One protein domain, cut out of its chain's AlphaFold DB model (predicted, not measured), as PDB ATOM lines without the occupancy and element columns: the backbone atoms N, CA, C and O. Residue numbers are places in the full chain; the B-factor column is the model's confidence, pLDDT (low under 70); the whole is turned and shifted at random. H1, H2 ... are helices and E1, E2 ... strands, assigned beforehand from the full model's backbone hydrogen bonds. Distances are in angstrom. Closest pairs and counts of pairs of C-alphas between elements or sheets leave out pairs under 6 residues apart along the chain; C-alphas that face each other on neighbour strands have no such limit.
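Overview. This is residues 74 to 246 of the 246 residues of an uncharacterized protein of Streptomyces chrestomyceticus JCM 4735 (UniProt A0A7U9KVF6). Three long helices, H2, H3 and H4, lie side by side as an up-and-down bundle, their centres making a triangle, and the last helix, H7, crosses H3 and H4 at a steep tilt. The rest of the chain is a loop-rich part with two small, separate strand hairpins: E1 with E2, which is apart from H2 and H3 and has the short helix H5 near E1, and E3 with E4, whose strand E3 comes close to H4 at Pro 128 and Asp 201, their C-alphas 6.5 A apart; the short helix H6 touches H7 and is close to H4. The printed part has 173 residues, with seven named helices and four named strands in the order H1 H2 H3 H4 E1 E2 H5 E3 E4 H6 H7. Each hairpin is an antiparallel sheet of two strands, and the class is mostly helix. The whole is compact, with a radius of gyration of the C-alphas of 15.9 A and spans of 47 by 33 by 30 A.

Arrangement. E1, residues 165 to 169, and E2, residues 178 to 182, form an antiparallel hairpin, with 135 degrees between their directions. N 167 and O 180 are within hydrogen-bond range at 2.8 A, as are N 178 and O 169 at 2.9 A. H5, residues 184 to 191, is near E1. The second hairpin is E3, residues 200 to 203, with E4, residues 206 to 209; it too is antiparallel, at 136 degrees, and N 201 and O 208 are 2.8 A apart, within hydrogen-bond range. E1 and E2 are each apart from E3 and E4. H3, residues 104 to 121, and H4, residues 127 to 144, form a helical hairpin: they touch at the C-alphas of Ala 110 and Gly 140, their closest, 4.0 A apart, and run opposite ways at a shallow tilt of 11 degrees. H2, residues 79 to 99, forms a helical hairpin with H3; the closest C-alphas are those of Thr 97 and Thr 107, 5.9 A apart, and the helices run opposite ways at a shallow tilt of 23 degrees. H2 also touches H4, the same way at a shallow tilt of 18 degrees, with Glu 79 and Val 127 closest at 6.0 A between C-alphas. H7, residues 234 to 244, touches residues 112 to 120 of H3 at a steep tilt of 48 degrees, the same way; the closest C-alphas are those of Ser 113 and Thr 235, 5.5 A apart. H7 touches residues 135 to 139 of H4 at a steep tilt of 50 degrees, opposite ways, with the C-alphas of Leu 136 and Thr 235 closest at 6.3 A. H6, residues 219 to 223, touches H7, with the C-alphas of Thr 223 and Leu 234 closest at 7.1 A, and is close but not clearly touching to H4. H1, residues 74 to 77, and H2 meet only through their link. In H2, H3, H4, H5, H6 and H7 every O i to N i+4 pair is within hydrogen-bond range; H1 is too short for such a pair.

Along the chain. E1 begins at C-alpha 165, (135.683, 162.270, 282.384), and is 12.2 A long; E2 is 11.8 A. H5 is 10.6 A, E3 9.0 A and E4 10.0 A. H2 is the longest helix, 30.2 A, from C-alpha 79 at (146.517, 158.290, 307.422). H3 is 25.4 A, H4 26.1 A and H7 15.7 A; H7 ends at C-alpha 244, (126.146, 143.198, 307.731). H1 and H6 are short, 5.3 A and 6.1 A.

Size, cuts and confidence. The two C-alphas farthest apart are those of Arg 99 and Asp 174, 49.2 A. The printed part has no cut, and residue 246 is the chain's last. The link from H4 to E1 is long, 20 residues, 145 to 164. The mean pLDDT of the printed part is 90.6; residues 74 to 77, 100 to 101, 148 and 174 are under 70.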
ATOM      1  N   ALA A  74     156.550 156.066 307.582       38.62
ATOM      2  CA  ALA A  74     156.085 157.039 306.592       38.62
ATOM      3  C   ALA A  74     154.573 156.932 306.289       38.62
ATOM      4  O   ALA A  74     153.907 157.959 306.242       38.62
ATOM      5  N   ARG A  75     153.993 155.719 306.175       50.94
ATOM      6  CA  ARG A  75     152.529 155.559 305.979       50.94
ATOM      7  C   ARG A  75     151.698 156.147 307.133       50.94
ATOM      8  O   ARG A  75     150.630 156.708 306.905       50.94
ATOM      9  N   ARG A  76     152.217 156.096 308.365       49.38
ATOM     10  CA  ARG A  76     151.565 156.672 309.558       49.38
ATOM     11  C   ARG A  76     151.637 158.204 309.624       49.38
ATOM     12  O   ARG A  76     150.978 158.783 310.479       49.38
ATOM     13  N   ALA A  77     152.386 158.851 308.729       52.19
ATOM     14  CA  ALA A  77     152.443 160.308 308.610       52.19
ATOM     15  C   ALA A  77     151.388 160.901 307.647       52.19
ATOM     16  O   ALA A  77     151.362 162.116 307.486       52.19
ATOM     17  N   ASP A  78     150.525 160.077 307.032       72.56
ATOM     18  CA  ASP A  78     149.423 160.552 306.172       72.56
ATOM     19  C   ASP A  78     148.043 160.083 306.671       72.56
ATOM     20  O   ASP A  78     147.143 160.905 306.802       72.56
ATOM     21  N   GLU A  79     147.859 158.811 307.069       87.75
ATOM     22  CA  GLU A  79     146.517 158.290 307.422       87.75
ATOM     23  C   GLU A  79     145.796 159.097 308.524       87.75
ATOM     24  O   GLU A  79     144.594 159.341 308.426       87.75
ATOM     25  N   ALA A  80     146.514 159.564 309.549       91.19
ATOM     26  CA  ALA A  80     145.926 160.406 310.594       91.19
ATOM     27  C   ALA A  80     145.404 161.744 310.032       91.19
ATOM     28  O   ALA A  80     144.270 162.123 310.317       91.19
ATOM     29  N   GLY A  81     146.179 162.405 309.164       92.94
ATOM     30  CA  GLY A  81     145.784 163.651 308.494       92.94
ATOM     31  C   GLY A  81     144.780 163.452 307.350       92.94
ATOM     32  O   GLY A  81     144.079 164.391 306.972       92.94
ATOM     33  N   ILE A  82     144.673 162.243 306.788       94.25
ATOM     34  CA  ILE A  82     143.564 161.839 305.909       94.25
ATOM     35  C   ILE A  82     142.282 161.704 306.742       94.25
ATOM     36  O   ILE A  82     141.250 162.226 306.334       94.25
ATOM     37  N   ARG A  83     142.340 161.056 307.916       97.06
ATOM     38  CA  ARG A  83     141.189 160.874 308.820       97.06
ATOM     39  C   ARG A  83     140.694 162.202 309.404       97.06
ATOM     40  O   ARG A  83     139.487 162.402 309.488       97.06
ATOM     41  N   GLU A  84     141.600 163.121 309.730       96.25
ATOM     42  CA  GLU A  84     141.271 164.488 310.160       96.25
ATOM     43  C   GLU A  84     140.557 165.280 309.050       96.25
ATOM     44  O   GLU A  84     139.454 165.780 309.268       96.25
ATOM     45  N   ARG A  85     141.101 165.300 307.821       96.00
ATOM     46  CA  ARG A  85     140.416 165.899 306.656       96.00
ATOM     47  C   ARG A  85     139.070 165.239 306.352       96.00
ATOM     48  O   ARG A  85     138.131 165.931 305.980       96.00
ATOM     49  N   ALA A  86     138.961 163.919 306.505       96.81
ATOM     50  CA  ALA A  86     137.708 163.202 306.286       96.81
ATOM     51  C   ALA A  86     136.637 163.630 307.303       96.81
ATOM     52  O   ALA A  86     135.490 163.847 306.921       96.81
ATOM     53  N   ALA A  87     137.016 163.830 308.571       98.44
ATOM     54  CA  ALA A  87     136.136 164.401 309.587       98.44
ATOM     55  C   ALA A  87     135.729 165.850 309.262       98.44
ATOM     56  O   ALA A  87     134.560 166.201 309.419       98.44
ATOM     57  N   GLU A  88     136.660 166.677 308.771       97.62
ATOM     58  CA  GLU A  88     136.369 168.062 308.382       97.62
ATOM     59  C   GLU A  88     135.381 168.140 307.204       97.62
ATOM     60  O   GLU A  88     134.386 168.857 307.286       97.62
ATOM     61  N   GLU A  89     135.607 167.377 306.129       96.44
ATOM     62  CA  GLU A  89     134.729 167.369 304.950       96.44
ATOM     63  C   GLU A  89     133.334 166.793 305.261       96.44
ATOM     64  O   GLU A  89     132.327 167.318 304.779       96.44
ATOM     65  N   VAL A  90     133.243 165.779 306.131       98.19
ATOM     66  CA  VAL A  90     131.959 165.265 306.642       98.19
ATOM     67  C   VAL A  90     131.225 166.332 307.461       98.19
ATOM     68  O   VAL A  90     130.064 166.627 307.177       98.19
ATOM     69  N   ALA A  91     131.895 166.995 308.409       97.12
ATOM     70  CA  ALA A  91     131.294 168.086 309.184       97.12
ATOM     71  C   ALA A  91     130.876 169.277 308.296       97.12
ATOM     72  O   ALA A  91     129.859 169.936 308.547       97.12
ATOM     73  N   ARG A  92     131.623 169.536 307.215       94.19
ATOM     74  CA  ARG A  92     131.301 170.552 306.207       94.19
ATOM     75  C   ARG A  92     130.020 170.192 305.440       94.19
ATOM     76  O   ARG A  92     129.152 171.058 305.303       94.19
ATOM     77  N   LEU A  93     129.864 168.934 305.010       93.75
ATOM     78  CA  LEU A  93     128.640 168.427 304.375       93.75
ATOM     79  C   LEU A  93     127.438 168.463 305.331       93.75
ATOM     80  O   LEU A  93     126.384 168.970 304.947       93.75
ATOM     81  N   ALA A  94     127.594 168.025 306.585       94.00
ATOM     82  CA  ALA A  94     126.550 168.130 307.609       94.00
ATOM     83  C   ALA A  94     126.056 169.583 307.755       94.00
ATOM     84  O   ALA A  94     124.860 169.867 307.669       94.00
ATOM     85  N   GLY A  95     126.988 170.539 307.841       91.56
ATOM     86  CA  GLY A  95     126.664 171.964 307.847       91.56
ATOM     87  C   GLY A  95     125.921 172.439 306.588       91.56
ATOM     88  O   GLY A  95     125.044 173.299 306.682       91.56
ATOM     89  N   TYR A  96     126.228 171.896 305.407       86.88
ATOM     90  CA  TYR A  96     125.497 172.218 304.179       86.88
ATOM     91  C   TYR A  96     124.080 171.626 304.144       86.88
ATOM     92  O   TYR A  96     123.167 172.325 303.701       86.88
ATOM     93  N   THR A  97     123.850 170.402 304.631       87.50
ATOM     94  CA  THR A  97     122.502 169.787 304.650       87.50
ATOM     95  C   THR A  97     121.564 170.388 305.706       87.50
ATOM     96  O   THR A  97     120.341 170.237 305.611       87.50
ATOM     97  N   GLN A  98     122.118 171.111 306.686       84.19
ATOM     98  CA  GLN A  98     121.361 171.913 307.649       84.19
ATOM     99  C   GLN A  98     121.009 173.320 307.124       84.19
ATOM    100  O   GLN A  98     119.982 173.870 307.512       84.19
ATOM    101  N   ARG A  99     121.842 173.916 306.253       80.31
ATOM    102  CA  ARG A  99     121.680 175.310 305.781       80.31
ATOM    103  C   ARG A  99     121.014 175.469 304.409       80.31
ATOM    104  O   ARG A  99     120.461 176.532 304.144       80.31
ATOM    105  N   ASN A 100     121.096 174.481 303.518       67.00
ATOM    106  CA  ASN A 100     120.626 174.643 302.138       67.00
ATOM    107  C   ASN A 100     119.116 174.428 301.975       67.00
ATOM    108  O   ASN A 100     118.592 173.354 302.264       67.00
ATOM    109  N   GLY A 101     118.447 175.407 301.361       62.00
ATOM    110  CA  GLY A 101     117.083 175.291 300.832       62.00
ATOM    111  C   GLY A 101     117.001 174.533 299.499       62.00
ATOM    112  O   GLY A 101     116.236 174.925 298.621       62.00
ATOM    113  N   ALA A 102     117.820 173.491 299.315       70.19
ATOM    114  CA  ALA A 102     117.743 172.624 298.142       70.19
ATOM    115  C   ALA A 102     116.430 171.817 298.145       70.19
ATOM    116  O   ALA A 102     115.769 171.671 299.179       70.19
ATOM    117  N   ALA A 103     116.031 171.291 296.980       79.06
ATOM    118  CA  ALA A 103     114.802 170.506 296.851       79.06
ATOM    119  C   ALA A 103     114.797 169.338 297.866       79.06
ATOM    120  O   ALA A 103     115.815 168.652 297.962       79.06
ATOM    121  N   PRO A 104     113.694 169.051 298.590       85.62
ATOM    122  CA  PRO A 104     113.725 168.157 299.755       85.62
ATOM    123  C   PRO A 104     114.398 166.797 299.515       85.62
ATOM    124  O   PRO A 104     115.234 166.377 300.307       85.62
ATOM    125  N   ALA A 105     114.123 166.149 298.377       90.00
ATOM    126  CA  ALA A 105     114.726 164.862 298.016       90.00
ATOM    127  C   ALA A 105     116.231 164.930 297.671       90.00
ATOM    128  O   ALA A 105     116.912 163.910 297.723       90.00
ATOM    129  N   ALA A 106     116.760 166.098 297.297       90.12
ATOM    130  CA  ALA A 106     118.196 166.317 297.118       90.12
ATOM    131  C   ALA A 106     118.896 166.470 298.474       90.12
ATOM    132  O   ALA A 106     119.900 165.807 298.728       90.12
ATOM    133  N   THR A 107     118.313 167.278 299.363       91.38
ATOM    134  CA  THR A 107     118.806 167.470 300.732       91.38
ATOM    135  C   THR A 107     118.781 166.167 301.528       91.38
ATOM    136  O   THR A 107     119.709 165.909 302.287       91.38
ATOM    137  N   GLU A 108     117.771 165.317 301.323       93.06
ATOM    138  CA  GLU A 108     117.661 164.046 302.043       93.06
ATOM    139  C   GLU A 108     118.713 163.020 301.606       93.06
ATOM    140  O   GLU A 108     119.416 162.490 302.461       93.06
ATOM    141  N   ARG A 109     118.943 162.836 300.295       93.50
ATOM    142  CA  ARG A 109     120.067 162.007 299.808       93.50
ATOM    143  C   ARG A 109     121.412 162.500 300.341       93.50
ATOM    144  O   ARG A 109     122.255 161.700 300.721       93.50
ATOM    145  N   ALA A 110     121.606 163.816 300.420       94.56
ATOM    146  CA  ALA A 110     122.834 164.386 300.963       94.56
ATOM    147  C   ALA A 110     123.009 164.117 302.471       94.56
ATOM    148  O   ALA A 110     124.136 163.900 302.919       94.56
ATOM    149  N   ARG A 111     121.920 164.087 303.258       95.69
ATOM    150  CA  ARG A 111     121.949 163.655 304.671       95.69
ATOM    151  C   ARG A 111     122.246 162.172 304.800       95.69
ATOM    152  O   ARG A 111     123.050 161.796 305.642       95.69
ATOM    153  N   GLU A 112     121.635 161.354 303.954       96.56
ATOM    154  CA  GLU A 112     121.841 159.909 303.918       96.56
ATOM    155  C   GLU A 112     123.312 159.562 303.614       96.56
ATOM    156  O   GLU A 112     123.935 158.789 304.350       96.56
ATOM    157  N   SER A 113     123.908 160.213 302.608       96.88
ATOM    158  CA  SER A 113     125.342 160.107 302.310       96.88
ATOM    159  C   SER A 113     126.213 160.603 303.469       96.88
ATOM    160  O   SER A 113     127.208 159.957 303.793       96.88
ATOM    161  N   CYS A 114     125.836 161.701 304.137       97.94
ATOM    162  CA  CYS A 114     126.566 162.245 305.289       97.94
ATOM    163  C   CYS A 114     126.550 161.289 306.493       97.94
ATOM    164  O   CYS A 114     127.607 160.928 306.999       97.94
ATOM    165  N   ALA A 115     125.378 160.794 306.898       97.88
ATOM    166  CA  ALA A 115     125.235 159.837 307.996       97.88
ATOM    167  C   ALA A 115     125.970 158.513 307.709       97.88
ATOM    168  O   ALA A 115     126.585 157.924 308.600       97.88
ATOM    169  N   THR A 116     125.971 158.070 306.448       98.62
ATOM    170  CA  THR A 116     126.734 156.891 306.005       98.62
ATOM    171  C   THR A 116     128.244 157.158 306.043       98.62
ATOM    172  O   THR A 116     129.007 156.300 306.489       98.62
ATOM    173  N   ALA A 117     128.690 158.362 305.668       98.56
ATOM    174  CA  ALA A 117     130.084 158.788 305.771       98.56
ATOM    175  C   ALA A 117     130.557 158.892 307.235       98.56
ATOM    176  O   ALA A 117     131.648 158.424 307.554       98.56
ATOM    177  N   GLU A 118     129.728 159.411 308.146       98.44
ATOM    178  CA  GLU A 118     129.974 159.426 309.599       98.44
ATOM    179  C   GLU A 118     130.051 158.011 310.194       98.44
ATOM    180  O   GLU A 118     130.885 157.730 311.060       98.44
ATOM    181  N   ALA A 119     129.183 157.101 309.745       98.38
ATOM    182  CA  ALA A 119     129.189 155.709 310.182       98.38
ATOM    183  C   ALA A 119     130.424 154.947 309.677       98.38
ATOM    184  O   ALA A 119     131.024 154.199 310.453       98.38
ATOM    185  N   LEU A 120     130.841 155.180 308.429       98.56
ATOM    186  CA  LEU A 120     132.063 154.618 307.857       98.56
ATOM    187  C   LEU A 120     133.319 155.194 308.528       98.56
ATOM    188  O   LEU A 120     134.201 154.435 308.914       98.56
ATOM    189  N   LEU A 121     133.394 156.512 308.733       98.44
ATOM    190  CA  LEU A 121     134.549 157.189 309.333       98.44
ATOM    191  C   LEU A 121     134.873 156.665 310.742       98.44
ATOM    192  O   LEU A 121     136.045 156.477 311.071       98.44
ATOM    193  N   ARG A 122     133.844 156.367 311.549       97.62
ATOM    194  CA  ARG A 122     133.992 155.745 312.881       97.62
ATOM    195  C   ARG A 122     134.508 154.302 312.844       97.62
ATOM    196  O   ARG A 122     134.980 153.816 313.866       97.62
ATOM    197  N   GLN A 123     134.403 153.625 311.701       96.50
ATOM    198  CA  GLN A 123     134.766 152.216 311.507       96.50
ATOM    199  C   GLN A 123     135.955 152.032 310.544       96.50
ATOM    200  O   GLN A 123     136.378 150.905 310.301       96.50
ATOM    201  N   ALA A 124     136.510 153.122 310.002       96.19
ATOM    202  CA  ALA A 124     137.512 153.091 308.943       96.19
ATOM    203  C   ALA A 124     138.851 152.499 309.417       96.19
ATOM    204  O   ALA A 124     139.581 153.123 310.197       96.19
ATOM    205  N   ARG A 125     139.194 151.315 308.892       92.44
ATOM    206  CA  ARG A 125     140.355 150.496 309.293       92.44
ATOM    207  C   ARG A 125     141.681 150.961 308.687       92.44
ATOM    208  O   ARG A 125     142.732 150.516 309.132       92.44
ATOM    209  N   GLY A 126     141.638 151.837 307.683       92.56
ATOM    210  CA  GLY A 126     142.817 152.380 307.011       92.56
ATOM    211  C   GLY A 126     142.461 153.298 305.840       92.56
ATOM    212  O   GLY A 126     141.295 153.648 305.638       92.56
ATOM    213  N   VAL A 127     143.468 153.668 305.043       94.56
ATOM    214  CA  VAL A 127     143.327 154.593 303.897       94.56
ATOM    215  C   VAL A 127     142.215 154.212 302.893       94.56
ATOM    216  O   VAL A 127     141.522 155.136 302.466       94.56
ATOM    217  N   PRO A 128     141.964 152.930 302.535       95.62
ATOM    218  CA  PRO A 128     140.856 152.569 301.640       95.62
ATOM    219  C   PRO A 128     139.476 152.979 302.171       95.62
ATOM    220  O   PRO A 128     138.726 153.668 301.483       95.62
ATOM    221  N   ASP A 129     139.168 152.660 303.431       97.19
ATOM    222  CA  ASP A 129     137.891 153.045 304.046       97.19
ATOM    223  C   ASP A 129     137.759 154.580 304.146       97.19
ATOM    224  O   ASP A 129     136.686 155.130 303.907       97.19
ATOM    225  N   LEU A 130     138.860 155.296 304.417       97.81
ATOM    226  CA  LEU A 130     138.876 156.765 304.427       97.81
ATOM    227  C   LEU A 130     138.660 157.369 303.029       97.81
ATOM    228  O   LEU A 130     137.956 158.369 302.904       97.81
ATOM    229  N   ALA A 131     139.202 156.763 301.970       97.50
ATOM    230  CA  ALA A 131     138.899 157.142 300.588       97.50
ATOM    231  C   ALA A 131     137.408 156.928 300.252       97.50
ATOM    232  O   ALA A 131     136.821 157.732 299.524       97.50
ATOM    233  N   GLY A 132     136.781 155.916 300.861       98.00
ATOM    234  CA  GLY A 132     135.333 155.709 300.869       98.00
ATOM    235  C   GLY A 132     134.552 156.872 301.486       98.00
ATOM    236  O   GLY A 132     133.567 157.320 300.900       98.00
ATOM    237  N   VAL A 133     135.020 157.427 302.611       98.69
ATOM    238  CA  VAL A 133     134.395 158.599 303.258       98.69
ATOM    239  C   VAL A 133     134.378 159.808 302.312       98.69
ATOM    240  O   VAL A 133     133.327 160.419 302.133       98.69
ATOM    241  N   PHE A 134     135.489 160.118 301.631       98.38
ATOM    242  CA  PHE A 134     135.509 161.211 300.641       98.38
ATOM    243  C   PHE A 134     134.597 160.941 299.435       98.38
ATOM    244  O   PHE A 134     133.997 161.877 298.910       98.38
ATOM    245  N   ALA A 135     134.460 159.685 298.998       98.06
ATOM    246  CA  ALA A 135     133.561 159.325 297.900       98.06
ATOM    247  C   ALA A 135     132.077 159.513 298.272       98.06
ATOM    248  O   ALA A 135     131.311 160.039 297.465       98.06
ATOM    249  N   LEU A 136     131.687 159.176 299.507       98.50
ATOM    250  CA  LEU A 136     130.345 159.444 300.041       98.50
ATOM    251  C   LEU A 136     130.076 160.944 300.218       98.50
ATOM    252  O   LEU A 136     129.000 161.418 299.860       98.50
ATOM    253  N   VAL A 137     131.054 161.716 300.708       97.94
ATOM    254  CA  VAL A 137     130.920 163.182 300.795       97.94
ATOM    255  C   VAL A 137     130.755 163.803 299.403       97.94
ATOM    256  O   VAL A 137     129.906 164.671 299.218       97.94
ATOM    257  N   HIS A 138     131.505 163.326 298.406       96.38
ATOM    258  CA  HIS A 138     131.371 163.766 297.012       96.38
ATOM    259  C   HIS A 138     129.991 163.433 296.420       96.38
ATOM    260  O   HIS A 138     129.400 164.280 295.753       96.38
ATOM    261  N   GLU A 139     129.441 162.247 296.704       95.38
ATOM    262  CA  GLU A 139     128.072 161.865 296.319       95.38
ATOM    263  C   GLU A 139     127.016 162.779 296.975       95.38
ATOM    264  O   GLU A 139     126.129 163.294 296.288       95.38
ATOM    265  N   GLY A 140     127.160 163.068 298.274       94.69
ATOM    266  CA  GLY A 140     126.271 163.972 299.009       94.69
ATOM    267  C   GLY A 140     126.326 165.425 298.521       94.69
ATOM    268  O   GLY A 140     125.283 166.050 298.323       94.69
ATOM    269  N   CYS A 141     127.521 165.960 298.250       93.50
ATOM    270  CA  CYS A 141     127.691 167.283 297.641       93.50
ATOM    271  C   CYS A 141     127.055 167.344 296.243       93.50
ATOM    272  O   CYS A 141     126.261 168.241 295.966       93.50
ATOM    273  N   ALA A 142     127.311 166.347 295.391       92.06
ATOM    274  CA  ALA A 142     126.736 166.283 294.048       92.06
ATOM    275  C   ALA A 142     125.197 166.198 294.041       92.06
ATOM    276  O   ALA A 142     124.556 166.687 293.103       92.06
ATOM    277  N   ALA A 143     124.598 165.606 295.083       91.31
ATOM    278  CA  ALA A 143     123.154 165.615 295.284       91.31
ATOM    279  C   ALA A 143     122.621 167.028 295.593       91.31
ATOM    280  O   ALA A 143     121.596 167.403 295.018       91.31
ATOM    281  N   LEU A 144     123.311 167.816 296.432       90.25
ATOM    282  CA  LEU A 144     122.957 169.217 296.724       90.25
ATOM    283  C   LEU A 144     123.123 170.131 295.501       90.25
ATOM    284  O   LEU A 144     122.249 170.956 295.246       90.25
ATOM    285  N   ASP A 145     124.185 169.933 294.714       88.19
ATOM    286  CA  ASP A 145     124.453 170.668 293.466       88.19
ATOM    287  C   ASP A 145     123.418 170.384 292.353       88.19
ATOM    288  O   ASP A 145     123.442 171.007 291.290       88.19
ATOM    289  N   GLY A 146     122.512 169.419 292.556       82.56
ATOM    290  CA  GLY A 146     121.486 169.043 291.579       82.56
ATOM    291  C   GLY A 146     122.044 168.364 290.323       82.56
ATOM    292  O   GLY A 146     121.372 168.330 289.286       82.56
ATOM    293  N   SER A 147     123.266 167.827 290.389       76.94
ATOM    294  CA  SER A 147     123.924 167.201 289.243       76.94
ATOM    295  C   SER A 147     123.189 165.928 288.820       76.94
ATOM    296  O   SER A 147     123.053 164.982 289.592       76.94
ATOM    297  N   LYS A 148     122.715 165.884 287.567       69.75
ATOM    298  CA  LYS A 148     121.947 164.741 287.030       69.75
ATOM    299  C   LYS A 148     122.790 163.492 286.760       69.75
ATOM    300  O   LYS A 148     122.236 162.407 286.646       69.75
ATOM    301  N   ALA A 149     124.099 163.662 286.590       73.69
ATOM    302  CA  ALA A 149     125.052 162.593 286.305       73.69
ATOM    303  C   ALA A 149     126.461 163.045 286.734       73.69
ATOM    304  O   ALA A 149     127.296 163.357 285.878       73.69
ATOM    305  N   PRO A 150     126.727 163.174 288.047       83.25
ATOM    306  CA  PRO A 150     128.035 163.588 288.527       83.25
ATOM    307  C   PRO A 150     129.108 162.585 288.104       83.25
ATOM    308  O   PRO A 150     128.905 161.370 288.116       83.25
ATOM    309  N   LEU A 151     130.281 163.101 287.743       89.19
ATOM    310  CA  LEU A 151     131.461 162.257 287.624       89.19
ATOM    311  C   LEU A 151     131.915 161.848 289.037       89.19
ATOM    312  O   LEU A 151     131.893 162.695 289.933       89.19
ATOM    313  N   PRO A 152     132.324 160.585 289.251       93.88
ATOM    314  CA  PRO A 152     132.820 160.112 290.543       93.88
ATOM    315  C   PRO A 152     134.198 160.722 290.857       93.88
ATOM    316  O   PRO A 152     134.770 161.470 290.056       93.88
ATOM    317  N   LEU A 153     134.776 160.359 292.003       95.69
ATOM    318  CA  LEU A 153     136.204 160.574 292.250       95.69
ATOM    319  C   LEU A 153     137.072 159.745 291.279       95.69
ATOM    320  O   LEU A 153     136.585 158.898 290.529       95.69
ATOM    321  N   CYS A 154     138.378 160.014 291.254       96.31
ATOM    322  CA  CYS A 154     139.326 159.259 290.438       96.31
ATOM    323  C   CYS A 154     139.348 157.773 290.836       96.31
ATOM    324  O   CYS A 154     139.792 157.449 291.933       96.31
ATOM    325  N   PHE A 155     138.953 156.881 289.922       97.62
ATOM    326  CA  PHE A 155     138.944 155.428 290.126       97.62
ATOM    327  C   PHE A 155     140.283 154.911 290.648       97.62
ATOM    328  O   PHE A 155     140.318 154.254 291.672       97.62
ATOM    329  N   PHE A 156     141.398 155.271 290.005       96.19
ATOM    330  CA  PHE A 156     142.722 154.782 290.406       96.19
ATOM    331  C   PHE A 156     143.064 155.123 291.861       96.19
ATOM    332  O   PHE A 156     143.604 154.283 292.573       96.19
ATOM    333  N   HIS A 157     142.733 156.333 292.319       95.94
ATOM    334  CA  HIS A 157     143.037 156.792 293.673       95.94
ATOM    335  C   HIS A 157     142.083 157.944 294.061       95.94
ATOM    336  O   HIS A 157     142.341 159.096 293.695       95.94
ATOM    337  N   PRO A 158     140.986 157.691 294.806       96.19
ATOM    338  CA  PRO A 158     139.937 158.691 295.045       96.19
ATOM    339  C   PRO A 158     140.427 159.994 295.687       96.19
ATOM    340  O   PRO A 158     139.913 161.065 295.367       96.19
ATOM    341  N   LEU A 159     141.481 159.940 296.513       94.88
ATOM    342  CA  LEU A 159     142.084 161.130 297.137       94.88
ATOM    343  C   LEU A 159     142.784 162.078 296.132       94.88
ATOM    344  O   LEU A 159     143.237 163.149 296.524       94.88
ATOM    345  N   HIS A 160     142.863 161.731 294.838       93.44
ATOM    346  CA  HIS A 160     143.208 162.684 293.766       93.44
ATOM    347  C   HIS A 160     142.075 163.678 293.456       93.44
ATOM    348  O   HIS A 160     142.291 164.620 292.693       93.44
ATOM    349  N   GLY A 161     140.872 163.459 293.996       89.81
ATOM    350  CA  GLY A 161     139.693 164.283 293.752       89.81
ATOM    351  C   GLY A 161     138.872 163.864 292.519       89.81
ATOM    352  O   GLY A 161     139.057 162.763 291.983       89.81
ATOM    353  N   PRO A 162     137.935 164.725 292.076       92.69
ATOM    354  CA  PRO A 162     136.966 164.414 291.025       92.69
ATOM    355  C   PRO A 162     137.575 163.989 289.683       92.69
ATOM    356  O   PRO A 162     138.596 164.508 289.217       92.69
ATOM    357  N   ALA A 163     136.898 163.060 289.012       94.88
ATOM    358  CA  ALA A 163     137.203 162.693 287.641       94.88
ATOM    359  C   ALA A 163     136.836 163.820 286.659       94.88
ATOM    360  O   ALA A 163     135.805 164.471 286.793       94.88
ATOM    361  N   ILE A 164     137.653 164.008 285.616       95.62
ATOM    362  CA  ILE A 164     137.388 164.990 284.545       95.62
ATOM    363  C   ILE A 164     136.618 164.395 283.356       95.62
ATOM    364  O   ILE A 164     136.160 165.126 282.484       95.62
ATOM    365  N   ARG A 165     136.539 163.059 283.284       95.38
ATOM    366  CA  ARG A 165     135.683 162.270 282.384       95.38
ATOM    367  C   ARG A 165     135.700 160.798 282.807       95.38
ATOM    368  O   ARG A 165     136.598 160.386 283.545       95.38
ATOM    369  N   ARG A 166     134.780 159.998 282.261       95.94
ATOM    370  CA  ARG A 166     134.938 158.536 282.202       95.94
ATOM    371  C   ARG A 166     135.908 158.134 281.074       95.94
ATOM    372  O   ARG A 166     136.087 158.880 280.107       95.94
ATOM    373  N   ILE A 167     136.569 156.988 281.221       95.12
ATOM    374  CA  ILE A 167     137.445 156.360 280.220       95.12
ATOM    375  C   ILE A 167     137.230 154.839 280.194       95.12
ATOM    376  O   ILE A 167     136.927 154.266 281.241       95.12
ATOM    377  N   PRO A 168     137.460 154.161 279.053       93.38
ATOM    378  CA  PRO A 168     137.607 152.712 279.049       93.38
ATOM    379  C   PRO A 168     138.851 152.314 279.855       93.38
ATOM    380  O   PRO A 168     139.955 152.788 279.575       93.38
ATOM    381  N   TRP A 169     138.669 151.428 280.829       90.56
ATOM    382  CA  TRP A 169     139.725 150.779 281.605       90.56
ATOM    383  C   TRP A 169     139.540 149.261 281.588       90.56
ATOM    384  O   TRP A 169     138.436 148.766 281.357       90.56
ATOM    385  N   ARG A 170     140.636 148.528 281.794       86.94
ATOM    386  CA  ARG A 170     140.692 147.068 281.780       86.94
ATOM    387  C   ARG A 170     141.878 146.635 282.656       86.94
ATOM    388  O   ARG A 170     142.996 146.954 282.261       86.94
ATOM    389  N   PRO A 171     141.667 145.994 283.823       74.31
ATOM    390  CA  PRO A 171     142.769 145.650 284.732       74.31
ATOM    391  C   PRO A 171     143.762 144.643 284.131       74.31
ATOM    392  O   PRO A 171     144.969 144.849 284.198       74.31
ATOM    393  N   SER A 172     143.243 143.602 283.467       71.44
ATOM    394  CA  SER A 172     144.021 142.472 282.932       71.44
ATOM    395  C   SER A 172     143.715 142.225 281.457       71.44
ATOM    396  O   SER A 172     142.611 142.518 280.993       71.44
ATOM    397  N   ASP A 173     144.652 141.631 280.708       70.69
ATOM    398  CA  ASP A 173     144.518 141.505 279.248       70.69
ATOM    399  C   ASP A 173     143.499 140.450 278.749       70.69
ATOM    400  O   ASP A 173     143.192 140.405 277.556       70.69
ATOM    401  N   ASP A 174     142.827 139.744 279.658       69.69
ATOM    402  CA  ASP A 174     141.641 138.915 279.374       69.69
ATOM    403  C   ASP A 174     140.365 139.424 280.081       69.69
ATOM    404  O   ASP A 174     139.286 138.866 279.912       69.69
ATOM    405  N   GLY A 175     140.461 140.514 280.856       70.38
ATOM    406  CA  GLY A 175     139.358 141.048 281.663       70.38
ATOM    407  C   GLY A 175     138.350 141.911 280.893       70.38
ATOM    408  O   GLY A 175     138.625 142.397 279.786       70.38
ATOM    409  N   GLU A 176     137.194 142.146 281.522       80.44
ATOM    410  CA  GLU A 176     136.133 143.038 281.036       80.44
ATOM    411  C   GLU A 176     136.548 144.520 281.003       80.44
ATOM    412  O   GLU A 176     137.458 144.961 281.710       80.44
ATOM    413  N   ARG A 177     135.864 145.315 280.165       86.31
ATOM    414  CA  ARG A 177     136.128 146.754 279.998       86.31
ATOM    415  C   ARG A 177     135.107 147.601 280.750       86.31
ATOM    416  O   ARG A 177     133.941 147.646 280.368       86.31
ATOM    417  N   PHE A 178     135.579 148.378 281.716       89.19
ATOM    418  CA  PHE A 178     134.761 149.270 282.539       89.19
ATOM    419  C   PHE A 178     134.885 150.735 282.088       89.19
ATOM    420  O   PHE A 178     135.902 151.131 281.520       89.19
ATOM    421  N   GLN A 179     133.867 151.563 282.351       93.25
ATOM    422  CA  GLN A 179     133.871 153.006 282.045       93.25
ATOM    423  C   GLN A 179     134.151 153.841 283.299       93.25
ATOM    424  O   GLN A 179     133.260 154.486 283.856       93.25
ATOM    425  N   VAL A 180     135.398 153.819 283.763       95.81
ATOM    426  CA  VAL A 180     135.808 154.369 285.065       95.81
ATOM    427  C   VAL A 180     136.062 155.878 285.017       95.81
ATOM    428  O   VAL A 180     136.518 156.401 284.001       95.81
ATOM    429  N   GLY A 181     135.804 156.600 286.112       96.62
ATOM    430  CA  GLY A 181     136.163 158.017 286.225       96.62
ATOM    431  C   GLY A 181     137.669 158.212 286.427       96.62
ATOM    432  O   GLY A 181     138.275 157.525 287.241       96.62
ATOM    433  N   ALA A 182     138.295 159.159 285.724       96.75
ATOM    434  CA  ALA A 182     139.720 159.462 285.899       96.75
ATOM    435  C   ALA A 182     140.008 160.968 286.022       96.75
ATOM    436  O   ALA A 182     139.492 161.783 285.249       96.75
ATOM    437  N   CYS A 183     140.875 161.344 286.970       95.44
ATOM    438  CA  CYS A 183     141.381 162.711 287.117       95.44
ATOM    439  C   CYS A 183     142.336 163.090 285.965       95.44
ATOM    440  O   CYS A 183     142.827 162.239 285.213       95.44
ATOM    441  N   ALA A 184     142.657 164.382 285.844       95.06
ATOM    442  CA  ALA A 184     143.557 164.889 284.803       95.06
ATOM    443  C   ALA A 184     144.973 164.271 284.847       95.06
ATOM    444  O   ALA A 184     145.615 164.136 283.802       95.06
ATOM    445  N   THR A 185     145.452 163.882 286.033       93.69
ATOM    446  CA  THR A 185     146.785 163.298 286.241       93.69
ATOM    447  C   THR A 185     146.851 161.856 285.742       93.69
ATOM    448  O   THR A 185     147.681 161.562 284.880       93.69
ATOM    449  N   CYS A 186     145.935 160.982 286.167       94.94
ATOM    450  CA  CYS A 186     145.887 159.587 285.708       94.94
ATOM    451  C   CYS A 186     145.576 159.495 284.206       94.94
ATOM    452  O   CYS A 186     146.229 158.748 283.480       94.94
ATOM    453  N   VAL A 187     144.702 160.369 283.688       96.31
ATOM    454  CA  VAL A 187     144.502 160.565 282.239       96.31
ATOM    455  C   VAL A 187     145.814 160.860 281.496       96.31
ATOM    456  O   VAL A 187     145.996 160.401 280.365       96.31
ATOM    457  N   ARG A 188     146.720 161.646 282.092       96.19
ATOM    458  CA  ARG A 188     148.014 162.008 281.495       96.19
ATOM    459  C   ARG A 188     149.045 160.882 281.623       96.19
ATOM    460  O   ARG A 188     149.853 160.733 280.710       96.19
ATOM    461  N   ALA A 189     149.006 160.092 282.696       93.38
ATOM    462  CA  ALA A 189     149.839 158.899 282.864       93.38
ATOM    463  C   ALA A 189     149.523 157.848 281.786       93.38
ATOM    464  O   ALA A 189     150.398 157.524 280.981       93.38
ATOM    465  N   LEU A 190     148.249 157.449 281.666       93.25
ATOM    466  CA  LEU A 190     147.784 156.463 280.682       93.25
ATOM    467  C   LEU A 190     148.099 156.882 279.240       93.25
ATOM    468  O   LEU A 190     148.646 156.099 278.463       93.25
ATOM    469  N   ARG A 191     147.836 158.148 278.882       94.69
ATOM    470  CA  ARG A 191     148.182 158.702 277.556       94.69
ATOM    471  C   ARG A 191     149.681 158.659 277.252       94.69
ATOM    472  O   ARG A 191     150.052 158.606 276.085       94.69
ATOM    473  N   ALA A 192     150.529 158.683 278.277       96.25
ATOM    474  CA  ALA A 192     151.979 158.583 278.155       96.25
ATOM    475  C   ALA A 192     152.506 157.147 278.368       96.25
ATOM    476  O   ALA A 192     153.704 156.984 278.594       96.25
ATOM    477  N   ARG A 193     151.623 156.132 278.318       93.94
ATOM    478  CA  ARG A 193     151.917 154.709 278.577       93.94
ATOM    479  C   ARG A 193     152.637 154.470 279.913       93.94
ATOM    480  O   ARG A 193     153.542 153.649 279.994       93.94
ATOM    481  N   ARG A 194     152.241 155.209 280.953       92.06
ATOM    482  CA  ARG A 194     152.670 154.978 282.338       92.06
ATOM    483  C   ARG A 194     151.497 154.535 283.196       92.06
ATOM    484  O   ARG A 194     150.372 154.995 282.999       92.06
ATOM    485  N   GLU A 195     151.814 153.696 284.168       88.12
ATOM    486  CA  GLU A 195     150.927 153.302 285.254       88.12
ATOM    487  C   GLU A 195     150.421 154.545 286.020       88.12
ATOM    488  O   GLU A 195     151.202 155.474 286.273       88.12
ATOM    489  N   PRO A 196     149.117 154.629 286.337       91.31
ATOM    490  CA  PRO A 196     148.583 155.631 287.250       91.31
ATOM    491  C   PRO A 196     149.045 155.395 288.687       91.31
ATOM    492  O   PRO A 196     149.111 154.258 289.145       91.31
ATOM    493  N   ASP A 197     149.263 156.481 289.428       89.12
ATOM    494  CA  ASP A 197     149.293 156.411 290.890       89.12
ATOM    495  C   ASP A 197     147.940 155.878 291.394       89.12
ATOM    496  O   ASP A 197     146.885 156.369 290.975       89.12
ATOM    497  N   THR A 198     147.987 154.819 292.205       92.88
ATOM    498  CA  THR A 198     146.870 153.892 292.424       92.88
ATOM    499  C   THR A 198     146.773 153.494 293.893       92.88
ATOM    500  O   THR A 198     147.770 153.152 294.524       92.88
ATOM    501  N   LEU A 199     145.560 153.530 294.447       94.25
ATOM    502  CA  LEU A 199     145.288 153.207 295.842       94.25
ATOM    503  C   LEU A 199     145.398 151.695 296.070       94.25
ATOM    504  O   LEU A 199     144.752 150.898 295.387       94.25
ATOM    505  N   THR A 200     146.200 151.300 297.056       91.69
ATOM    506  CA  THR A 200     146.420 149.895 297.409       91.69
ATOM    507  C   THR A 200     145.713 149.511 298.703       91.69
ATOM    508  O   THR A 200     145.776 150.257 299.680       91.69
ATOM    509  N   ASP A 201     145.134 148.316 298.731       88.00
ATOM    510  CA  ASP A 201     144.717 147.619 299.950       88.00
ATOM    511  C   ASP A 201     145.852 146.690 300.443       88.00
ATOM    512  O   ASP A 201     146.698 146.266 299.650       88.00
ATOM    513  N   GLU A 202     145.902 146.362 301.739       85.75
ATOM    514  CA  GLU A 202     146.912 145.446 302.297       85.75
ATOM    515  C   GLU A 202     146.368 144.008 302.373       85.75
ATOM    516  O   GLU A 202     145.695 143.617 303.325       85.75
ATOM    517  N   ARG A 203     146.694 143.176 301.374       83.31
ATOM    518  CA  ARG A 203     146.292 141.757 301.319       83.31
ATOM    519  C   ARG A 203     147.479 140.861 301.672       83.31
ATOM    520  O   ARG A 203     148.538 140.957 301.057       83.31
ATOM    521  N   ALA A 204     147.321 139.987 302.670       84.50
ATOM    522  CA  ALA A 204     148.366 139.061 303.140       84.50
ATOM    523  C   ALA A 204     149.744 139.729 303.397       84.50
ATOM    524  O   ALA A 204     150.796 139.171 303.079       84.50
ATOM    525  N   GLY A 205     149.742 140.955 303.941       83.50
ATOM    526  CA  GLY A 205     150.955 141.735 304.219       83.50
ATOM    527  C   GLY A 205     151.625 142.365 302.989       83.50
ATOM    528  O   GLY A 205     152.786 142.772 303.068       83.50
ATOM    529  N   ARG A 206     150.932 142.439 301.845       85.75
ATOM    530  CA  ARG A 206     151.408 143.077 300.609       85.75
ATOM    531  C   ARG A 206     150.428 144.163 300.149       85.75
ATOM    532  O   ARG A 206     149.224 143.923 300.197       85.75
ATOM    533  N   PRO A 207     150.911 145.322 299.667       87.94
ATOM    534  CA  PRO A 207     150.057 146.273 298.969       87.94
ATOM    535  C   PRO A 207     149.652 145.690 297.609       87.94
ATOM    536  O   PRO A 207     150.507 145.222 296.853       87.94
ATOM    537  N   VAL A 208     148.357 145.721 297.309       90.69
ATOM    538  CA  VAL A 208     147.751 145.291 296.039       90.69
ATOM    539  C   VAL A 208     146.797 146.402 295.587       90.69
ATOM    540  O   VAL A 208     146.084 146.920 296.449       90.69
ATOM    541  N   PRO A 209     146.752 146.810 294.302       93.31
ATOM    542  CA  PRO A 209     145.753 147.764 293.818       93.31
ATOM    543  C   PRO A 209     144.348 147.342 294.249       93.31
ATOM    544  O   PRO A 209     143.979 146.178 294.099       93.31
ATOM    545  N   TYR A 210     143.557 148.258 294.814       94.25
ATOM    546  CA  TYR A 210     142.297 147.862 295.457       94.25
ATOM    547  C   TYR A 210     141.320 147.178 294.477       94.25
ATOM    548  O   TYR A 210     140.507 146.367 294.911       94.25
ATOM    549  N   PHE A 211     141.406 147.497 293.177       93.06
ATOM    550  CA  PHE A 211     140.583 146.931 292.101       93.06
ATOM    551  C   PHE A 211     141.077 145.571 291.570       93.06
ATOM    552  O   PHE A 211     140.358 144.933 290.809       93.06
ATOM    553  N   ASP A 212     142.275 145.121 291.964       91.38
ATOM    554  CA  ASP A 212     142.783 143.768 291.671       91.38
ATOM    555  C   ASP A 212     142.382 142.763 292.771       91.38
ATOM    556  O   ASP A 212     142.606 141.557 292.655       91.38
ATOM    557  N   VAL A 213     141.777 143.247 293.863       91.88
ATOM    558  CA  VAL A 213     141.140 142.406 294.881       91.88
ATOM    559  C   VAL A 213     139.806 141.888 294.329       91.88
ATOM    560  O   VAL A 213     139.044 142.699 293.800       91.88
ATOM    561  N   PRO A 214     139.459 140.593 294.479       90.69
ATOM    562  CA  PRO A 214     138.156 140.082 294.048       90.69
ATOM    563  C   PRO A 214     136.993 140.887 294.661       90.69
ATOM    564  O   PRO A 214     137.046 141.195 295.860       90.69
ATOM    565  N   PRO A 215     135.964 141.270 293.880       91.44
ATOM    566  CA  PRO A 215     134.875 142.131 294.350       91.44
ATOM    567  C   PRO A 215     134.083 141.519 295.514       91.44
ATOM    568  O   PRO A 215     133.713 142.230 296.445       91.44
ATOM    569  N   GLU A 216     133.924 140.196 295.542       92.56
ATOM    570  CA  GLU A 216     133.347 139.418 296.647       92.56
ATOM    571  C   GLU A 216     134.184 139.450 297.946       92.56
ATOM    572  O   GLU A 216     133.786 138.889 298.969       92.56
ATOM    573  N   HIS A 217     135.360 140.083 297.917       92.12
ATOM    574  CA  HIS A 217     136.286 140.234 299.041       92.12
ATOM    575  C   HIS A 217     136.712 141.699 299.282       92.12
ATOM    576  O   HIS A 217     137.640 141.944 300.069       92.12
ATOM    577  N   SER A 218     136.082 142.669 298.602       93.44
ATOM    578  CA  SER A 218     136.305 144.108 298.793       93.44
ATOM    579  C   SER A 218     135.168 144.955 298.207       93.44
ATOM    580  O   SER A 218     135.069 145.124 296.990       93.44
ATOM    581  N   LEU A 219     134.382 145.591 299.087       96.12
ATOM    582  CA  LEU A 219     133.395 146.628 298.748       96.12
ATOM    583  C   LEU A 219     133.972 147.709 297.816       96.12
ATOM    584  O   LEU A 219     133.312 148.170 296.881       96.12
ATOM    585  N   TRP A 220     135.220 148.114 298.060       96.81
ATOM    586  CA  TRP A 220     135.883 149.147 297.271       96.81
ATOM    587  C   TRP A 220     136.216 148.664 295.862       96.81
ATOM    588  O   TRP A 220     136.022 149.428 294.918       96.81
ATOM    589  N   SER A 221     136.617 147.397 295.701       95.19
ATOM    590  CA  SER A 221     136.785 146.775 294.381       95.19
ATOM    591  C   SER A 221     135.450 146.700 293.635       95.19
ATOM    592  O   SER A 221     135.328 147.253 292.545       95.19
ATOM    593  N   ALA A 222     134.415 146.135 294.271       94.56
ATOM    594  CA  ALA A 222     133.086 145.952 293.682       94.56
ATOM    595  C   ALA A 222     132.421 147.264 293.221       94.56
ATOM    596  O   ALA A 222     131.744 147.296 292.196       94.56
ATOM    597  N   THR A 223     132.612 148.362 293.960       96.31
ATOM    598  CA  THR A 223     131.999 149.667 293.648       96.31
ATOM    599  C   THR A 223     132.899 150.596 292.828       96.31
ATOM    600  O   THR A 223     132.409 151.543 292.203       96.31
ATOM    601  N   GLY A 224     134.220 150.398 292.859       96.25
ATOM    602  CA  GLY A 224     135.205 151.354 292.349       96.25
ATOM    603  C   GLY A 224     135.057 152.758 292.950       96.25
ATOM    604  O   GLY A 224     135.187 153.740 292.217       96.25
ATOM    605  N   TYR A 225     134.685 152.857 294.233       97.12
ATOM    606  CA  TYR A 225     134.309 154.115 294.902       97.12
ATOM    607  C   TYR A 225     133.207 154.887 294.147       97.12
ATOM    608  O   TYR A 225     133.293 156.095 293.928       97.12
ATOM    609  N   GLY A 226     132.193 154.159 293.670       95.62
ATOM    610  CA  GLY A 226     131.096 154.678 292.848       95.62
ATOM    611  C   GLY A 226     131.401 154.745 291.346       95.62
ATOM    612  O   GLY A 226     130.496 154.962 290.544       95.62
ATOM    613  N   SER A 227     132.647 154.516 290.912       95.31
ATOM    614  CA  SER A 227     132.992 154.547 289.481       95.31
ATOM    615  C   SER A 227     132.414 153.389 288.673       95.31
ATOM    616  O   SER A 227     132.191 153.572 287.477       95.31
ATOM    617  N   LEU A 228     132.188 152.222 289.279       94.25
ATOM    618  CA  LEU A 228     131.620 151.054 288.592       94.25
ATOM    619  C   LEU A 228     130.087 151.006 288.668       94.25
ATOM    620  O   LEU A 228     129.472 150.185 287.997       94.25
ATOM    621  N   LEU A 229     129.469 151.900 289.445       92.19
ATOM    622  CA  LEU A 229     128.023 151.950 289.620       92.19
ATOM    623  C   LEU A 229     127.339 152.729 288.484       92.19
ATOM    624  O   LEU A 229     127.838 153.760 288.015       92.19
ATOM    625  N   THR A 230     126.181 152.220 288.064       83.75
ATOM    626  CA  THR A 230     125.303 152.794 287.030       83.75
ATOM    627  C   THR A 230     123.952 153.219 287.604       83.75
ATOM    628  O   THR A 230     123.567 154.375 287.452       83.75
ATOM    629  N   ASP A 231     123.271 152.306 288.305       82.75
ATOM    630  CA  ASP A 231     121.853 152.435 288.690       82.75
ATOM    631  C   ASP A 231     121.623 152.449 290.216       82.75
ATOM    632  O   ASP A 231     120.487 152.460 290.687       82.75
ATOM    633  N   THR A 232     122.697 152.433 291.012       89.12
ATOM    634  CA  THR A 232     122.668 152.450 292.489       89.12
ATOM    635  C   THR A 232     123.692 153.444 293.036       89.12
ATOM    636  O   THR A 232     124.728 153.666 292.411       89.12
ATOM    637  N   SER A 233     123.406 154.058 294.187       93.62
ATOM    638  CA  SER A 233     124.323 154.985 294.866       93.62
ATOM    639  C   SER A 233     125.413 154.232 295.629       93.62
ATOM    640  O   SER A 233     125.200 153.105 296.085       93.62
ATOM    641  N   LEU A 234     126.574 154.862 295.824       96.88
ATOM    642  CA  LEU A 234     127.619 154.322 296.695       96.88
ATOM    643  C   LEU A 234     127.111 154.196 298.137       96.88
ATOM    644  O   LEU A 234     127.381 153.194 298.798       96.88
ATOM    645  N   THR A 235     126.319 155.177 298.580       97.50
ATOM    646  CA  THR A 235     125.639 155.205 299.880       97.50
ATOM    647  C   THR A 235     124.906 153.888 300.170       97.50
ATOM    648  O   THR A 235     125.182 153.271 301.196       97.50
ATOM    649  N   THR A 236     124.076 153.380 299.250       96.94
ATOM    650  CA  THR A 236     123.316 152.130 299.459       96.94
ATOM    651  C   THR A 236     124.193 150.876 299.565       96.94
ATOM    652  O   THR A 236     123.858 149.953 300.311       96.94
ATOM    653  N   HIS A 237     125.331 150.817 298.861       97.19
ATOM    654  CA  HIS A 237     126.269 149.691 299.002       97.19
ATOM    655  C   HIS A 237     127.038 149.753 300.326       97.19
ATOM    656  O   HIS A 237     127.171 148.730 300.995       97.19
ATOM    657  N   VAL A 238     127.488 150.942 300.744       97.88
ATOM    658  CA  VAL A 238     128.188 151.111 302.029       97.88
ATOM    659  C   VAL A 238     127.248 150.847 303.209       97.88
ATOM    660  O   VAL A 238     127.639 150.138 304.129       97.88
ATOM    661  N   GLN A 239     126.006 151.344 303.182       96.81
ATOM    662  CA  GLN A 239     124.994 151.046 304.206       96.81
ATOM    663  C   GLN A 239     124.838 149.538 304.426       96.81
ATOM    664  O   GLN A 239     124.944 149.079 305.558       96.81
ATOM    665  N   ARG A 240     124.673 148.766 303.341       95.88
ATOM    666  CA  ARG A 240     124.520 147.307 303.406       95.88
ATOM    667  C   ARG A 240     125.717 146.625 304.070       95.88
ATOM    668  O   ARG A 240     125.515 145.757 304.910       95.88
ATOM    669  N   GLU A 241     126.941 147.027 303.735       94.75
ATOM    670  CA  GLU A 241     128.151 146.502 304.387       94.75
ATOM    671  C   GLU A 241     128.179 146.854 305.888       94.75
ATOM    672  O   GLU A 241     128.486 146.014 306.731       94.75
ATOM    673  N   LEU A 242     127.794 148.087 306.242       94.06
ATOM    674  CA  LEU A 242     127.717 148.562 307.628       94.06
ATOM    675  C   LEU A 242     126.531 147.988 308.424       94.06
ATOM    676  O   LEU A 242     126.510 148.130 309.649       94.06
ATOM    677  N   ASP A 243     125.529 147.402 307.767       93.88
ATOM    678  CA  ASP A 243     124.445 146.624 308.384       93.88
ATOM    679  C   ASP A 243     124.862 145.156 308.580       93.88
ATOM    680  O   ASP A 243     124.559 144.577 309.618       93.88
ATOM    681  N   LEU A 244     125.605 144.566 307.633       91.50
ATOM    682  CA  LEU A 244     126.146 143.198 307.731       91.50
ATOM    683  C   LEU A 244     127.271 143.048 308.774       91.50
ATOM    684  O   LEU A 244     127.589 141.930 309.173       91.50
ATOM    685  N   ALA A 245     127.876 144.157 309.203       84.94
ATOM    686  CA  ALA A 245     128.949 144.201 310.200       84.94
ATOM    687  C   ALA A 245     128.468 144.455 311.651       84.94
ATOM    688  O   ALA A 245     129.302 144.747 312.513       84.94
ATOM    689  N   ARG A 246     127.154 144.394 311.918       83.81
ATOM    690  CA  ARG A 246     126.524 144.686 313.221       83.81
ATOM    691  C   ARG A 246     125.897 143.462 313.889       83.81
ATOM    692  O   ARG A 246     125.972 143.434 315.137       83.81
TER     693      ARG A 246